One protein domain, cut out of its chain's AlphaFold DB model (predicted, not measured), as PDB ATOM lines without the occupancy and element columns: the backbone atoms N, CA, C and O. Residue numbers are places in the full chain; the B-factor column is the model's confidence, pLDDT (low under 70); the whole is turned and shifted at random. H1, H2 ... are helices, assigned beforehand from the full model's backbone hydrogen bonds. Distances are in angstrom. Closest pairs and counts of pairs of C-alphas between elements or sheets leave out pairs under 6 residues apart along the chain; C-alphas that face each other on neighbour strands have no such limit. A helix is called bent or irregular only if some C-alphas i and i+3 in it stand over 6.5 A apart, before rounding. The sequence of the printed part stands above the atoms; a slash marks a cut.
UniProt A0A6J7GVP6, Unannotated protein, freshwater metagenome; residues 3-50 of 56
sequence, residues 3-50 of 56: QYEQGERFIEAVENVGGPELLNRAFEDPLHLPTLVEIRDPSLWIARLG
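AT A GLANCE: This is residues 3 to 50 of the 56 residues of the protein "Unannotated protein" of freshwater metagenome (UniProt A0A6J7GVP6). A long helix, H1, is sharply bent into a V of two arms, H1a and H1b, and H3 lies over one side of the V, reaching from H1a toward H1b. The short H2 packs on H1a just before H3, and the link of residues 28 to 35 leads from H1b back to H2. The printed part has 48 residues with three named helices, in the order H1, H2, H3, and no named strand; the class is all helix. It is compact and rounded, with a radius of gyration of the C-alphas of 9.5 A and spans of 23 by 21 by 17 A.

HOW THE PARTS SIT: H1, residues 3 to 27, was assigned as one helix by its hydrogen bonds but is bent: C-alphas 17 and 20 are 9.4 A apart. Its arms H1a, residues 3 to 17, and H1b, residues 20 to 27, run opposite ways at a steep tilt of 53 degrees. They touch, H1a with residues 11 to 15 alone; their closest C-alphas, of Val 14 and Leu 23, are 6.3 A apart. H3, residues 42 to 49, touches H1a, running the same way at a steep tilt of 57 degrees; the closest C-alphas, of Phe 10 and Pro 42, are 5.5 A apart. H3 and H1b are close but not clearly touching, about perpendicular at 73 degrees, the C-alphas of Arg 25 and Leu 49 being closest at 7.3 A. H2, residues 36 to 40, touches residues 6 to 10 alone of H1a, closest at the C-alphas of Phe 10 and Ile 39, 5.5 A. H2 and H3 touch only at the corner, and only just, with 3 pairs of C-alphas within 8 A, those of Glu 38 and Trp 45 closest at 5.4 A. H1b and H2 are apart. Every O i to N i+4 pair is within hydrogen-bond range in H2 and H3, against 10 of 11 in H1a and 1 of 4 in H1b, where 5 of 5 O i to N i+3 pairs are within range.

IN THESE COORDINATES: H1a begins at C-alpha 3, (53.965, 44.156, 73.843), and is 22.1 A long; H1b is 11.5 A, H2 6.4 A and H3 10.7 A. H3 ends at C-alpha 49, (68.580, 27.578, 78.302).

THE WHOLE: The C-alphas farthest apart, of Glu 5 and Asp 29, are 24.2 A apart. The printed part has no cut; the link from H2 to H3 is tight and that from H1 to H2 short. The model's mean pLDDT over the printed part is 89.9, with residues 3 to 4 under 70.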
ATOM      1  N   GLN A   3      53.700  45.452  73.217       59.34
ATOM      2  CA  GLN A   3      53.965  44.156  73.843       59.34
ATOM      3  C   GLN A   3      54.212  43.055  72.800       59.34
ATOM      4  O   GLN A   3      55.013  42.166  73.058       59.34
ATOM      5  N   TYR A   4      53.584  43.148  71.621       63.81
ATOM      6  CA  TYR A   4      53.773  42.182  70.534       63.81
ATOM      7  C   TYR A   4      55.152  42.311  69.867       63.81
ATOM      8  O   TYR A   4      55.842  41.309  69.735       63.81
ATOM      9  N   GLU A   5      55.623  43.536  69.602       75.56
ATOM     10  CA  GLU A   5      56.920  43.770  68.940       75.56
ATOM     11  C   GLU A   5      58.113  43.224  69.748       75.56
ATOM     12  O   GLU A   5      59.051  42.661  69.193       75.56
ATOM     13  N   GLN A   6      58.073  43.339  71.081       82.88
ATOM     14  CA  GLN A   6      59.125  42.795  71.950       82.88
ATOM     15  C   GLN A   6      59.138  41.259  71.945       82.88
ATOM     16  O   GLN A   6      60.210  40.660  71.974       82.88
ATOM     17  N   GLY A   7      57.965  40.623  71.880       85.69
ATOM     18  CA  GLY A   7      57.857  39.166  71.789       85.69
ATOM     19  C   GLY A   7      58.363  38.624  70.452       85.69
ATOM     20  O   GLY A   7      59.098  37.644  70.437       85.69
ATOM     21  N   GLU A   8      58.036  39.288  69.342       88.94
ATOM     22  CA  GLU A   8      58.508  38.893  68.008       88.94
ATOM     23  C   GLU A   8      60.031  39.003  67.893       88.94
ATOM     24  O   GLU A   8      60.683  38.061  67.448       88.94
ATOM     25  N   ARG A   9      60.618  40.101  68.389       89.44
ATOM     26  CA  ARG A   9      62.080  40.271  68.424       89.44
ATOM     27  C   ARG A   9      62.776  39.233  69.300       89.44
ATOM     28  O   ARG A   9      63.886  38.816  68.982       89.44
ATOM     29  N   PHE A  10      62.143  38.823  70.398       92.25
ATOM     30  CA  PHE A  10      62.651  37.741  71.236       92.25
ATOM     31  C   PHE A  10      62.660  36.410  70.480       92.25
ATOM     32  O   PHE A  10      63.694  35.747  70.448       92.25
ATOM     33  N   ILE A  11      61.543  36.050  69.840       91.94
ATOM     34  CA  ILE A  11      61.427  34.811  69.060       91.94
ATOM     35  C   ILE A  11      62.471  34.794  67.937       91.94
ATOM     36  O   ILE A  11      63.254  33.853  67.862       91.94
ATOM     37  N   GLU A  12      62.570  35.871  67.152       92.75
ATOM     38  CA  GLU A  12      63.552  35.995  66.067       92.75
ATOM     39  C   GLU A  12      64.998  35.843  66.574       92.75
ATOM     40  O   GLU A  12      65.814  35.151  65.963       92.75
ATOM     41  N   ALA A  13      65.343  36.461  67.707       92.50
ATOM     42  CA  ALA A  13      66.683  36.356  68.280       92.50
ATOM     43  C   ALA A  13      67.006  34.932  68.763       92.50
ATOM     44  O   ALA A  13      68.118  34.448  68.549       92.50
ATOM     45  N   VAL A  14      66.046  34.257  69.397       92.56
ATOM     46  CA  VAL A  14      66.202  32.871  69.857       92.56
ATOM     47  C   VAL A  14      66.353  31.913  68.676       92.56
ATOM     48  O   VAL A  14      67.275  31.093  68.670       92.56
ATOM     49  N   GLU A  15      65.503  32.047  67.657       92.44
ATOM     50  CA  GLU A  15      65.550  31.211  66.457       92.44
ATOM     51  C   GLU A  15      66.837  31.425  65.652       92.44
ATOM     52  O   GLU A  15      67.422  30.458  65.170       92.44
ATOM     53  N   ASN A  16      67.344  32.657  65.569       91.44
ATOM     54  CA  ASN A  16      68.616  32.935  64.897       91.44
ATOM     55  C   ASN A  16      69.821  32.251  65.564       91.44
ATOM     56  O   ASN A  16      70.806  31.966  64.883       91.44
ATOM     57  N   VAL A  17      69.774  31.996  66.876       89.81
ATOM     58  CA  VAL A  17      70.898  31.383  67.605       89.81
ATOM     59  C   VAL A  17      70.772  29.866  67.707       89.81
ATOM     60  O   VAL A  17      71.751  29.157  67.491       89.81
ATOM     61  N   GLY A  18      69.593  29.358  68.064       84.19
ATOM     62  CA  GLY A  18      69.394  27.934  68.347       84.19
ATOM     63  C   GLY A  18      68.307  27.266  67.514       84.19
ATOM     64  O   GLY A  18      67.979  26.106  67.766       84.19
ATOM     65  N   GLY A  19      67.742  27.981  66.539       89.69
ATOM     66  CA  GLY A  19      66.621  27.501  65.747       89.69
ATOM     67  C   GLY A  19      65.338  27.306  66.567       89.69
ATOM     68  O   GLY A  19      65.271  27.666  67.747       89.69
ATOM     69  N   PRO A  20      64.316  26.688  65.954       88.44
ATOM     70  CA  PRO A  20      63.049  26.394  66.624       88.44
ATOM     71  C   PRO A  20      63.212  25.421  67.802       88.44
ATOM     72  O   PRO A  20      62.457  25.490  68.766       88.44
ATOM     73  N   GLU A  21      64.232  24.559  67.781       90.00
ATOM     74  CA  GLU A  21      64.505  23.601  68.862       90.00
ATOM     75  C   GLU A  21      64.867  24.290  70.178       90.00
ATOM     76  O   GLU A  21      64.465  23.844  71.252       90.00
ATOM     77  N   LEU A  22      65.598  25.406  70.110       90.06
ATOM     78  CA  LEU A  22      65.893  26.183  71.303       90.06
ATOM     79  C   LEU A  22      64.625  26.847  71.847       90.06
ATOM     80  O   LEU A  22      64.390  26.787  73.049       90.06
ATOM     81  N   LEU A  23      63.778  27.406  70.977       91.94
ATOM     82  CA  LEU A  23      62.496  27.985  71.382       91.94
ATOM     83  C   LEU A  23      61.565  26.935  72.013       91.94
ATOM     84  O   LEU A  23      60.889  27.231  72.999       91.94
ATOM     85  N   ASN A  24      61.586  25.698  71.507       93.25
ATOM     86  CA  ASN A  24      60.789  24.588  72.030       93.25
ATOM     87  C   ASN A  24      61.063  24.304  73.517       93.25
ATOM     88  O   ASN A  24      60.146  23.897  74.232       93.25
ATOM     89  N   ARG A  25      62.262  24.627  74.030       91.50
ATOM     90  CA  ARG A  25      62.588  24.481  75.460       91.50
ATOM     91  C   ARG A  25      61.703  25.307  76.384       91.50
ATOM     92  O   ARG A  25      61.469  24.894  77.518       91.50
ATOM     93  N   ALA A  26      61.161  26.430  75.909       92.75
ATOM     94  CA  ALA A  26      60.212  27.243  76.672       92.75
ATOM     95  C   ALA A  26      58.931  26.472  77.044       92.75
ATOM     96  O   ALA A  26      58.267  26.828  78.015       92.75
ATOM     97  N   PHE A  27      58.586  25.433  76.275       92.19
ATOM     98  CA  PHE A  27      57.375  24.629  76.455       92.19
ATOM     99  C   PHE A  27      57.620  23.312  77.205       92.19
ATOM    100  O   PHE A  27      56.661  22.606  77.509       92.19
ATOM    101  N   GLU A  28      58.875  22.977  77.514       93.12
ATOM    102  CA  GLU A  28      59.229  21.755  78.247       93.12
ATOM    103  C   GLU A  28      58.921  21.871  79.748       93.12
ATOM    104  O   GLU A  28      58.514  20.890  80.367       93.12
ATOM    105  N   ASP A  29      59.085  23.065  80.329       93.69
ATOM    106  CA  ASP A  29      58.842  23.334  81.748       93.69
ATOM    107  C   ASP A  29      58.385  24.795  81.963       93.69
ATOM    108  O   ASP A  29      58.951  25.710  81.358       93.69
ATOM    109  N   PRO A  30      57.406  25.074  82.845       92.25
ATOM    110  CA  PRO A  30      56.995  26.443  83.174       92.25
ATOM    111  C   PRO A  30      58.131  27.367  83.655       92.25
ATOM    112  O   PRO A  30      58.057  28.580  83.461       92.25
ATOM    113  N   LEU A  31      59.189  26.827  84.266       93.12
ATOM    114  CA  LEU A  31      60.377  27.566  84.718       93.12
ATOM    115  C   LEU A  31      61.286  28.006  83.557       93.12
ATOM    116  O   LEU A  31      62.187  28.834  83.730       93.12
ATOM    117  N   HIS A  32      61.069  27.466  82.358       94.38
ATOM    118  CA  HIS A  32      61.790  27.860  81.154       94.38
ATOM    119  C   HIS A  32      61.190  29.091  80.479       94.38
ATOM    120  O   HIS A  32      61.830  29.673  79.603       94.38
ATOM    121  N   LEU A  33      60.007  29.542  80.902       94.62
ATOM    122  CA  LEU A  33      59.415  30.748  80.343       94.62
ATOM    123  C   LEU A  33      60.352  31.956  80.528       94.62
ATOM    124  O   LEU A  33      60.974  32.108  81.586       94.62
ATOM    125  N   PRO A  34      60.484  32.813  79.503       93.50
ATOM    126  CA  PRO A  34      61.288  34.013  79.606       93.50
ATOM    127  C   PRO A  34      60.606  35.035  80.517       93.50
ATOM    128  O   PRO A  34      59.399  35.282  80.461       93.50
ATOM    129  N   THR A  35      61.408  35.674  81.352       93.75
ATOM    130  CA  THR A  35      61.024  36.853  82.121       93.75
ATOM    131  C   THR A  35      60.934  38.085  81.218       93.75
ATOM    132  O   THR A  35      61.464  38.121  80.111       93.75
ATOM    133  N   LEU A  36      60.325  39.170  81.703       91.94
ATOM    134  CA  LEU A  36      60.287  40.436  80.954       91.94
ATOM    135  C   LEU A  36      61.680  41.020  80.670       91.94
ATOM    136  O   LEU A  36      61.848  41.743  79.691       91.94
ATOM    137  N   VAL A  37      62.663  40.743  81.532       93.81
ATOM    138  CA  VAL A  37      64.055  41.169  81.324       93.81
ATOM    139  C   VAL A  37      64.661  40.387  80.165       93.81
ATOM    140  O   VAL A  37      65.230  40.981  79.261       93.81
ATOM    141  N   GLU A  38      64.447  39.076  80.148       94.50
ATOM    142  CA  GLU A  38      64.880  38.175  79.078       94.50
ATOM    143  C   GLU A  38      64.169  38.429  77.741       94.50
ATOM    144  O   GLU A  38      64.780  38.299  76.691       94.50
ATOM    145  N   ILE A  39      62.900  38.844  77.742       92.50
ATOM    146  CA  ILE A  39      62.209  39.243  76.503       92.50
ATOM    147  C   ILE A  39      62.848  40.508  75.904       92.50
ATOM    148  O   ILE A  39      62.925  40.653  74.687       92.50
ATOM    149  N   ARG A  40      63.315  41.435  76.751       91.62
ATOM    150  CA  ARG A  40      64.014  42.654  76.309       91.62
ATOM    151  C   ARG A  40      65.462  42.394  75.909       91.62
ATOM    152  O   ARG A  40      65.984  43.124  75.071       91.62
ATOM    153  N   ASP A  41      66.081  41.386  76.512       93.06
ATOM    154  CA  ASP A  41      67.440  40.937  76.230       93.06
ATOM    155  C   ASP A  41      67.468  39.406  76.035       93.06
ATOM    156  O   ASP A  41      67.742  38.651  76.979       93.06
ATOM    157  N   PRO A  42      67.163  38.932  74.808       93.00
ATOM    158  CA  PRO A  42      67.038  37.504  74.507       93.00
ATOM    159  C   PRO A  42      68.320  36.714  74.782       93.00
ATOM    160  O   PRO A  42      68.263  35.518  75.075       93.00
ATOM    161  N   SER A  43      69.483  37.372  74.744       91.75
ATOM    162  CA  SER A  43      70.776  36.744  75.019       91.75
ATOM    163  C   SER A  43      70.858  36.171  76.434       91.75
ATOM    164  O   SER A  43      71.515  35.149  76.629       91.75
ATOM    165  N   LEU A  44      70.158  36.760  77.410       94.38
ATOM    166  CA  LEU A  44      70.109  36.246  78.783       94.38
ATOM    167  C   LEU A  44      69.387  34.899  78.865       94.38
ATOM    168  O   LEU A  44      69.850  33.978  79.540       94.38
ATOM    169  N   TRP A  45      68.278  34.766  78.141       95.06
ATOM    170  CA  TRP A  45      67.508  33.528  78.095       95.06
ATOM    171  C   TRP A  45      68.263  32.431  77.349       95.06
ATOM    172  O   TRP A  45      68.352  31.298  77.817       95.06
ATOM    173  N   ILE A  46      68.879  32.790  76.218       92.19
ATOM    174  CA  ILE A  46      69.721  31.891  75.426       92.19
ATOM    175  C   ILE A  46      70.934  31.431  76.240       92.19
ATOM    176  O   ILE A  46      71.281  30.261  76.193       92.19
ATOM    177  N   ALA A  47      71.569  32.297  77.030       92.31
ATOM    178  CA  ALA A  47      72.672  31.884  77.899       92.31
ATOM    179  C   ALA A  47      72.223  30.905  78.998       92.31
ATOM    180  O   ALA A  47      73.002  30.054  79.424       92.31
ATOM    181  N   ARG A  48      70.970  31.021  79.456       92.62
ATOM    182  CA  ARG A  48      70.392  30.166  80.498       92.62
ATOM    183  C   ARG A  48      69.930  28.806  79.975       92.62
ATOM    184  O   ARG A  48      70.170  27.801  80.637       92.62
ATOM    185  N   LEU A  49      69.226  28.782  78.844       91.38
ATOM    186  CA  LEU A  49      68.580  27.578  78.302       91.38
ATOM    187  C   LEU A  49      69.217  27.051  77.023       91.38
ATOM    188  O   LEU A  49      68.903  25.937  76.606       91.38
ATOM    189  N   GLY A  50      70.092  27.823  76.390       80.38
ATOM    190  CA  GLY A  50      70.881  27.383  75.252       80.38
ATOM    191  C   GLY A  50      71.815  26.236  75.622       80.38
ATOM    192  O   GLY A  50      72.129  26.022  76.797       80.38
TER     193      GLY A  50